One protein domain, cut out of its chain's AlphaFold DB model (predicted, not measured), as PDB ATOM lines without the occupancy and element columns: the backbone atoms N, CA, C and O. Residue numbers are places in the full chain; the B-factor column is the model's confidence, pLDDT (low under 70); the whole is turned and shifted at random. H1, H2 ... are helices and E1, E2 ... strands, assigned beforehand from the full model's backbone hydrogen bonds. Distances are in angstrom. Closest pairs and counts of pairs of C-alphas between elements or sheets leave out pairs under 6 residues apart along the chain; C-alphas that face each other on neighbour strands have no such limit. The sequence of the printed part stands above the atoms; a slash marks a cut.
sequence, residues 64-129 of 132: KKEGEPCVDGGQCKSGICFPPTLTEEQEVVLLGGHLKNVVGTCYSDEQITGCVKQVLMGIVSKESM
ATOM      1  N   LYS A  64     -20.671  21.479  25.568       68.12
ATOM      2  CA  LYS A  64     -19.755  21.359  24.431       68.12
ATOM      3  C   LYS A  64     -18.347  21.068  24.941       68.12
ATOM      4  O   LYS A  64     -17.915  21.653  25.940       68.12
ATOM      5  N   LYS A  65     -17.646  20.133  24.305       70.12
ATOM      6  CA  LYS A  65     -16.250  19.826  24.663       70.12
ATOM      7  C   LYS A  65     -15.330  20.963  24.211       70.12
ATOM      8  O   LYS A  65     -15.700  21.780  23.374       70.12
ATOM      9  N   GLU A  66     -14.123  21.003  24.765       76.19
ATOM     10  CA  GLU A  66     -13.076  21.907  24.282       76.19
ATOM     11  C   GLU A  66     -12.868  21.740  22.767       76.19
ATOM     12  O   GLU A  66     -12.864  20.618  22.254       76.19
ATOM     13  N   GLY A  67     -12.739  22.863  22.059       73.31
ATOM     14  CA  GLY A  67     -12.571  22.911  20.605       73.31
ATOM     15  C   GLY A  67     -13.864  22.800  19.790       73.31
ATOM     16  O   GLY A  67     -13.818  22.965  18.571       73.31
ATOM     17  N   GLU A  68     -15.019  22.554  20.414       76.62
ATOM     18  CA  GLU A  68     -16.298  22.579  19.700       76.62
ATOM     19  C   GLU A  68     -16.809  24.019  19.511       76.62
ATOM     20  O   GLU A  68     -16.623  24.867  20.394       76.62
ATOM     21  N   PRO A  69     -17.478  24.308  18.376       75.19
ATOM     22  CA  PRO A  69     -18.102  25.602  18.162       75.19
ATOM     23  C   PRO A  69     -19.247  25.808  19.157       75.19
ATOM     24  O   PRO A  69     -20.055  24.907  19.410       75.19
ATOM     25  N   CYS A  70     -19.335  27.024  19.684       72.38
ATOM     26  CA  CYS A  70     -20.387  27.451  20.591       72.38
ATOM     27  C   CYS A  70     -21.069  28.699  20.035       72.38
ATOM     28  O   CYS A  70     -20.438  29.622  19.528       72.38
ATOM     29  N   VAL A  71     -22.391  28.714  20.113       64.69
ATOM     30  CA  VAL A  71     -23.212  29.861  19.739       64.69
ATOM     31  C   VAL A  71     -24.256  30.016  20.825       64.69
ATOM     32  O   VAL A  71     -24.692  29.020  21.397       64.69
ATOM     33  N   ASP A  72     -24.623  31.260  21.103       50.28
ATOM     34  CA  ASP A  72     -25.863  31.602  21.796       50.28
ATOM     35  C   ASP A  72     -26.086  30.908  23.157       50.28
ATOM     36  O   ASP A  72     -26.791  29.915  23.266       50.28
ATOM     37  N   GLY A  73     -25.444  31.394  24.226       47.31
ATOM     38  CA  GLY A  73     -25.658  30.844  25.578       47.31
ATOM     39  C   GLY A  73     -25.116  29.422  25.796       47.31
ATOM     40  O   GLY A  73     -25.281  28.870  26.884       47.31
ATOM     41  N   GLY A  74     -24.431  28.852  24.796       47.22
ATOM     42  CA  GLY A  74     -23.799  27.541  24.871       47.22
ATOM     43  C   GLY A  74     -22.870  27.418  26.079       47.22
ATOM     44  O   GLY A  74     -21.839  28.085  26.165       47.22
ATOM     45  N   GLN A  75     -23.239  26.538  27.010       53.41
ATOM     46  CA  GLN A  75     -22.404  26.189  28.153       53.41
ATOM     47  C   GLN A  75     -21.293  25.256  27.674       53.41
ATOM     48  O   GLN A  75     -21.528  24.095  27.342       53.41
ATOM     49  N   CYS A  76     -20.064  25.753  27.628       63.09
ATOM     50  CA  CYS A  76     -18.904  24.900  27.419       63.09
ATOM     51  C   CYS A  76     -18.714  24.017  28.656       63.09
ATOM     52  O   CYS A  76     -18.767  24.508  29.782       63.09
ATOM     53  N   LYS A  77     -18.470  22.714  28.464       53.75
ATOM     54  CA  LYS A  77     -18.174  21.775  29.563       53.75
ATOM     55  C   LYS A  77     -17.021  22.274  30.429       53.75
ATOM     56  O   LYS A  77     -16.998  22.033  31.630       53.75
ATOM     57  N   SER A  78     -16.083  22.937  29.773       56.97
ATOM     58  CA  SER A  78     -14.847  23.432  30.342       56.97
ATOM     59  C   SER A  78     -14.904  24.930  30.673       56.97
ATOM     60  O   SER A  78     -13.857  25.498  30.929       56.97
ATOM     61  N   GLY A  79     -16.095  25.551  30.644       57.47
ATOM     62  CA  GLY A  79     -16.344  26.855  31.266       57.47
ATOM     63  C   GLY A  79     -16.768  27.992  30.339       57.47
ATOM     64  O   GLY A  79     -17.786  28.630  30.608       57.47
ATOM     65  N   ILE A  80     -16.037  28.266  29.246       66.75
ATOM     66  CA  ILE A  80     -16.212  29.530  28.496       66.75
ATOM     67  C   ILE A  80     -16.270  29.361  26.972       66.75
ATOM     68  O   ILE A  80     -15.462  28.650  26.375       66.75
ATOM     69  N   CYS A  81     -17.199  30.100  26.352       76.69
ATOM     70  CA  CYS A  81     -17.300  30.311  24.907       76.69
ATOM     71  C   CYS A  81     -16.537  31.583  24.485       76.69
ATOM     72  O   CYS A  81     -17.025  32.704  24.669       76.69
ATOM     73  N   PHE A  82     -15.336  31.421  23.927       75.69
ATOM     74  CA  PHE A  82     -14.515  32.538  23.449       75.69
ATOM     75  C   PHE A  82     -14.933  32.984  22.046       75.69
ATOM     76  O   PHE A  82     -15.184  32.128  21.195       75.69
ATOM     77  N   PRO A  83     -14.946  34.296  21.757       74.62
ATOM     78  CA  PRO A  83     -15.190  34.798  20.413       74.62
ATOM     79  C   PRO A  83     -14.049  34.417  19.454       74.62
ATOM     80  O   PRO A  83     -12.912  34.221  19.890       74.62
ATOM     81  N   PRO A  84     -14.330  34.343  18.142       76.38
ATOM     82  CA  PRO A  84     -13.302  34.149  17.132       76.38
ATOM     83  C   PRO A  84     -12.419  35.401  17.031       76.38
ATOM     84  O   PRO A  84     -12.762  36.469  17.544       76.38
ATOM     85  N   THR A  85     -11.289  35.289  16.331       81.94
ATOM     86  CA  THR A  85     -10.499  36.466  15.952       81.94
ATOM     87  C   THR A  85     -11.361  37.402  15.104       81.94
ATOM     88  O   THR A  85     -11.896  36.987  14.076       81.94
ATOM     89  N   LEU A  86     -11.519  38.644  15.563       80.44
ATOM     90  CA  LEU A  86     -12.320  39.660  14.887       80.44
ATOM     91  C   LEU A  86     -11.512  40.317  13.767       80.44
ATOM     92  O   LEU A  86     -10.290  40.421  13.857       80.44
ATOM     93  N   THR A  87     -12.193  40.758  12.711       85.94
ATOM     94  CA  THR A  87     -11.568  41.576  11.660       85.94
ATOM     95  C   THR A  87     -11.478  43.042  12.088       85.94
ATOM     96  O   THR A  87     -12.238  43.480  12.956       85.94
ATOM     97  N   GLU A  88     -10.603  43.828  11.453       86.56
ATOM     98  CA  GLU A  88     -10.475  45.268  11.739       86.56
ATOM     99  C   GLU A  88     -11.822  46.000  11.595       86.56
ATOM    100  O   GLU A  88     -12.165  46.860  12.407       86.56
ATOM    101  N   GLU A  89     -12.655  45.617  10.620       85.06
ATOM    102  CA  GLU A  89     -13.983  46.214  10.454       85.06
ATOM    103  C   GLU A  89     -14.923  45.871  11.619       85.06
ATOM    104  O   GLU A  89     -15.698  46.717  12.067       85.06
ATOM    105  N   GLN A  90     -14.857  44.640  12.130       82.62
ATOM    106  CA  GLN A  90     -15.656  44.198  13.273       82.62
ATOM    107  C   GLN A  90     -15.222  44.887  14.571       82.62
ATOM    108  O   GLN A  90     -16.075  45.233  15.393       82.62
ATOM    109  N   GLU A  91     -13.925  45.141  14.739       83.50
ATOM    110  CA  GLU A  91     -13.394  45.919  15.862       83.50
ATOM    111  C   GLU A  91     -13.886  47.372  15.830       83.50
ATOM    112  O   GLU A  91     -14.305  47.906  16.858       83.50
ATOM    113  N   VAL A  92     -13.943  47.995  14.649       84.62
ATOM    114  CA  VAL A  92     -14.513  49.344  14.491       84.62
ATOM    115  C   VAL A  92     -16.007  49.364  14.823       84.62
ATOM    116  O   VAL A  92     -16.476  50.287  15.493       84.62
ATOM    117  N   VAL A  93     -16.766  48.339  14.422       83.62
ATOM    118  CA  VAL A  93     -18.186  48.224  14.803       83.62
ATOM    119  C   VAL A  93     -18.339  48.074  16.319       83.62
ATOM    120  O   VAL A  93     -19.233  48.695  16.891       83.62
ATOM    121  N   LEU A  94     -17.444  47.337  16.981       83.19
ATOM    122  CA  LEU A  94     -17.412  47.208  18.443       83.19
ATOM    123  C   LEU A  94     -17.163  48.530  19.176       83.19
ATOM    124  O   LEU A  94     -17.636  48.711  20.299       83.19
ATOM    125  N   LEU A  95     -16.444  49.471  18.555       81.12
ATOM    126  CA  LEU A  95     -16.268  50.816  19.109       81.12
ATOM    127  C   LEU A  95     -17.575  51.626  19.088       81.12
ATOM    128  O   LEU A  95     -17.752  52.505  19.931       81.12
ATOM    129  N   GLY A  96     -18.475  51.336  18.142       79.56
ATOM    130  CA  GLY A  96     -19.757  52.026  17.962       79.56
ATOM    131  C   GLY A  96     -20.993  51.267  18.466       79.56
ATOM    132  O   GLY A  96     -22.074  51.854  18.518       79.56
ATOM    133  N   GLY A  97     -20.876  49.985  18.819       82.50
ATOM    134  CA  GLY A  97     -22.007  49.140  19.203       82.50
ATOM    135  C   GLY A  97     -21.634  47.669  19.399       82.50
ATOM    136  O   GLY A  97     -20.482  47.326  19.628       82.50
ATOM    137  N   HIS A  98     -22.625  46.779  19.340       82.75
ATOM    138  CA  HIS A  98     -22.424  45.343  19.559       82.75
ATOM    139  C   HIS A  98     -22.388  44.561  18.241       82.75
ATOM    140  O   HIS A  98     -23.177  44.837  17.333       82.75
ATOM    141  N   LEU A  99     -21.548  43.526  18.173       80.56
ATOM    142  CA  LEU A  99     -21.588  42.537  17.093       80.56
ATOM    143  C   LEU A  99     -22.632  41.475  17.417       80.56
ATOM    144  O   LEU A  99     -22.727  41.044  18.561       80.56
ATOM    145  N   LYS A 100     -23.403  41.043  16.416       80.50
ATOM    146  CA  LYS A 100     -24.447  40.016  16.554       80.50
ATOM    147  C   LYS A 100     -24.128  38.804  15.687       80.50
ATOM    148  O   LYS A 100     -23.433  38.939  14.683       80.50
ATOM    149  N   ASN A 101     -24.714  37.660  16.034       74.00
ATOM    150  CA  ASN A 101     -24.557  36.378  15.337       74.00
ATOM    151  C   ASN A 101     -23.102  35.877  15.309       74.00
ATOM    152  O   ASN A 101     -22.664  35.273  14.331       74.00
ATOM    153  N   VAL A 102     -22.343  36.145  16.375       73.06
ATOM    154  CA  VAL A 102     -20.959  35.679  16.510       73.06
ATOM    155  C   VAL A 102     -20.946  34.243  17.036       73.06
ATOM    156  O   VAL A 102     -21.593  33.934  18.036       73.06
ATOM    157  N   VAL A 103     -20.187  33.373  16.366       76.38
ATOM    158  CA  VAL A 103     -19.940  31.978  16.761       76.38
ATOM    159  C   VAL A 103     -18.568  31.889  17.418       76.38
ATOM    160  O   VAL A 103     -17.573  32.234  16.787       76.38
ATOM    161  N   GLY A 104     -18.522  31.442  18.669       76.88
ATOM    162  CA  GLY A 104     -17.298  31.232  19.435       76.88
ATOM    163  C   GLY A 104     -16.788  29.787  19.422       76.88
ATOM    164  O   GLY A 104     -17.329  28.917  18.738       76.88
ATOM    165  N   THR A 105     -15.745  29.527  20.211       80.81
ATOM    166  CA  THR A 105     -15.176  28.189  20.465       80.81
ATOM    167  C   THR A 105     -15.065  27.932  21.968       80.81
ATOM    168  O   THR A 105     -14.783  28.851  22.737       80.81
ATOM    169  N   CYS A 106     -15.295  26.691  22.397       78.62
ATOM    170  CA  CYS A 106     -15.166  26.306  23.800       78.62
ATOM    171  C   CYS A 106     -13.714  26.089  24.235       78.62
ATOM    172  O   CYS A 106     -12.991  25.320  23.600       78.62
ATOM    173  N   TYR A 107     -13.337  26.690  25.366       73.44
ATOM    174  CA  TYR A 107     -12.011  26.569  25.990       73.44
ATOM    175  C   TYR A 107     -12.104  26.075  27.433       73.44
ATOM    176  O   TYR A 107     -13.183  26.112  28.028       73.44
ATOM    177  N   SER A 108     -10.978  25.596  27.972       70.69
ATOM    178  CA  SER A 108     -10.879  25.096  29.345       70.69
ATOM    179  C   SER A 108     -10.607  26.170  30.390       70.69
ATOM    180  O   SER A 108      -9.865  27.120  30.153       70.69
ATOM    181  N   ASP A 109     -11.180  25.967  31.579       65.81
ATOM    182  CA  ASP A 109     -11.052  26.872  32.720       65.81
ATOM    183  C   ASP A 109      -9.594  27.075  33.157       65.81
ATOM    184  O   ASP A 109      -9.210  28.135  33.641       65.81
ATOM    185  N   GLU A 110      -8.753  26.066  32.938       68.06
ATOM    186  CA  GLU A 110      -7.325  26.074  33.269       68.06
ATOM    187  C   GLU A 110      -6.511  27.031  32.383       68.06
ATOM    188  O   GLU A 110      -5.436  27.479  32.781       68.06
ATOM    189  N   GLN A 111      -7.022  27.379  31.198       62.78
ATOM    190  CA  GLN A 111      -6.396  28.337  30.280       62.78
ATOM    191  C   GLN A 111      -6.786  29.791  30.597       62.78
ATOM    192  O   GLN A 111      -6.336  30.721  29.924       62.78
ATOM    193  N   ILE A 112      -7.600  30.008  31.634       62.66
ATOM    194  CA  ILE A 112      -8.064  31.330  32.043       62.66
ATOM    195  C   ILE A 112      -7.088  31.941  33.048       62.66
ATOM    196  O   ILE A 112      -7.157  31.701  34.254       62.66
ATOM    197  N   THR A 113      -6.208  32.814  32.568       58.34
ATOM    198  CA  THR A 113      -5.381  33.667  33.429       58.34
ATOM    199  C   THR A 113      -5.783  35.129  33.249       58.34
ATOM    200  O   THR A 113      -5.143  35.865  32.504       58.34
ATOM    201  N   GLY A 114      -6.861  35.552  33.916       65.44
ATOM    202  CA  GLY A 114      -7.305  36.951  33.939       65.44
ATOM    203  C   GLY A 114      -8.668  37.182  33.292       65.44
ATOM    204  O   GLY A 114      -9.532  36.308  33.310       65.44
ATOM    205  N   CYS A 115      -8.883  38.391  32.767       68.88
ATOM    206  CA  CYS A 115     -10.097  38.692  32.021       68.88
ATOM    207  C   CYS A 115     -10.173  37.805  30.771       68.88
ATOM    208  O   CYS A 115      -9.172  37.595  30.085       68.88
ATOM    209  N   VAL A 116     -11.383  37.351  30.437       67.31
ATOM    210  CA  VAL A 116     -11.647  36.556  29.240       67.31
ATOM    211  C   VAL A 116     -12.710  37.216  28.367       67.31
ATOM    212  O   VAL A 116     -13.784  37.559  28.851       67.31
ATOM    213  N   LYS A 117     -12.410  37.348  27.069       75.00
ATOM    214  CA  LYS A 117     -13.361  37.792  26.043       75.00
ATOM    215  C   LYS A 117     -14.459  36.736  25.883       75.00
ATOM    216  O   LYS A 117     -14.134  35.560  25.729       75.00
ATOM    217  N   GLN A 118     -15.731  37.129  25.878       70.12
ATOM    218  CA  GLN A 118     -16.849  36.176  25.798       70.12
ATOM    219  C   GLN A 118     -17.907  36.553  24.760       70.12
ATOM    220  O   GLN A 118     -18.212  37.732  24.551       70.12
ATOM    221  N   VAL A 119     -18.502  35.516  24.162       70.56
ATOM    222  CA  VAL A 119     -19.743  35.613  23.381       70.56
ATOM    223  C   VAL A 119     -20.928  35.355  24.310       70.56
ATOM    224  O   VAL A 119     -21.070  34.261  24.855       70.56
ATOM    225  N   LEU A 120     -21.813  36.343  24.454       64.25
ATOM    226  CA  LEU A 120     -23.030  36.246  25.260       64.25
ATOM    227  C   LEU A 120     -24.246  36.332  24.346       64.25
ATOM    228  O   LEU A 120     -24.471  37.352  23.710       64.25
ATOM    229  N   MET A 121     -25.035  35.260  24.266       62.38
ATOM    230  CA  MET A 121     -26.225  35.199  23.401       62.38
ATOM    231  C   MET A 121     -25.943  35.552  21.921       62.38
ATOM    232  O   MET A 121     -26.667  36.317  21.287       62.38
ATOM    233  N   GLY A 122     -24.796  35.102  21.389       61.91
ATOM    234  CA  GLY A 122     -24.354  35.444  20.029       61.91
ATOM    235  C   GLY A 122     -23.948  36.913  19.852       61.91
ATOM    236  O   GLY A 122     -23.741  37.360  18.722       61.91
ATOM    237  N   ILE A 123     -23.843  37.664  20.951       65.56
ATOM    238  CA  ILE A 123     -23.442  39.062  20.987       65.56
ATOM    239  C   ILE A 123     -22.036  39.173  21.575       65.56
ATOM    240  O   ILE A 123     -21.717  38.562  22.595       65.56
ATOM    241  N   VAL A 124     -21.205  39.992  20.935       71.31
ATOM    242  CA  VAL A 124     -19.946  40.476  21.510       71.31
ATOM    243  C   VAL A 124     -20.098  41.971  21.745       71.31
ATOM    244  O   VAL A 124     -20.487  42.715  20.837       71.31
ATOM    245  N   SER A 125     -19.826  42.404  22.973       76.50
ATOM    246  CA  SER A 125     -19.866  43.804  23.378       76.50
ATOM    247  C   SER A 125     -18.500  44.261  23.868       76.50
ATOM    248  O   SER A 125     -17.636  43.451  24.192       76.50
ATOM    249  N   LYS A 126     -18.296  45.576  23.948       69.75
ATOM    250  CA  LYS A 126     -17.054  46.132  24.482       69.75
ATOM    251  C   LYS A 126     -16.818  45.711  25.938       69.75
ATOM    252  O   LYS A 126     -15.681  45.510  26.336       69.75
ATOM    253  N   GLU A 127     -17.888  45.543  26.708       67.00
ATOM    254  CA  GLU A 127     -17.864  45.104  28.107       67.00
ATOM    255  C   GLU A 127     -17.588  43.602  28.251       67.00
ATOM    256  O   GLU A 127     -17.043  43.181  29.267       67.00
ATOM    257  N   SER A 128     -17.961  42.794  27.250       63.34
ATOM    258  CA  SER A 128     -17.631  41.364  27.206       63.34
ATOM    259  C   SER A 128     -16.230  41.101  26.651       63.34
ATOM    260  O   SER A 128     -15.771  39.959  26.656       63.34
ATOM    261  N   MET A 129     -15.554  42.146  26.170       68.81
ATOM    262  CA  MET A 129     -14.169  42.116  25.733       68.81
ATOM    263  C   MET A 129     -13.268  42.568  26.877       68.81
ATOM    264  O   MET A 129     -13.586  43.496  27.615       68.81
TER     265      MET A 129
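AT A GLANCE: This is residues 64 to 129 of the 132 residues of an uncharacterized protein of Candidatus Zambryskibacteria bacterium (UniProt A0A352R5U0). The domain has little regular structure: a small ladder of two antiparallel strands, E1 and E2, lies toward one end, a short helix, H1, lies at the other, and long loops make up most of the rest. Residues 109 to 129 run from the end of E2 back into the space between ladder and helix. The printed part has 66 residues, 18 of them in named elements, in the order E1, H1, E2; the class is mixed. It is compact, with a radius of gyration of the C-alphas of 11.5 A and spans of 32 by 23 by 17 A.

IN THESE COORDINATES: E1 is residues 79 to 82, beginning at C-alpha 79 (-16.344, 26.855, 31.266). E2, residues 104 to 108, is 13.3 A long and ends at C-alpha 108 (-10.879, 25.096, 29.345). H1, residues 88 to 96, is 13.1 A long.

HOW THE PARTS SIT: E1 and E2 are antiparallel at 144 degrees; N 105 and O 82 are 2.8 A apart, within hydrogen-bond range. Residues 69 to 70 pair antiparallel with 104 to 105 of E2. In H1 every O i to N i+4 pair is within hydrogen-bond range.

THE WHOLE: The C-alphas of Lys 65 and Gly 96, the two farthest apart, are 33.1 A apart. The printed part has no cut. The link from E1 to H1 is tight, and that from H1 to E2 is short. Mean pLDDT of the printed part is 71.4; 27 residues are under 70, among them 71 to 80 and 109 to 116.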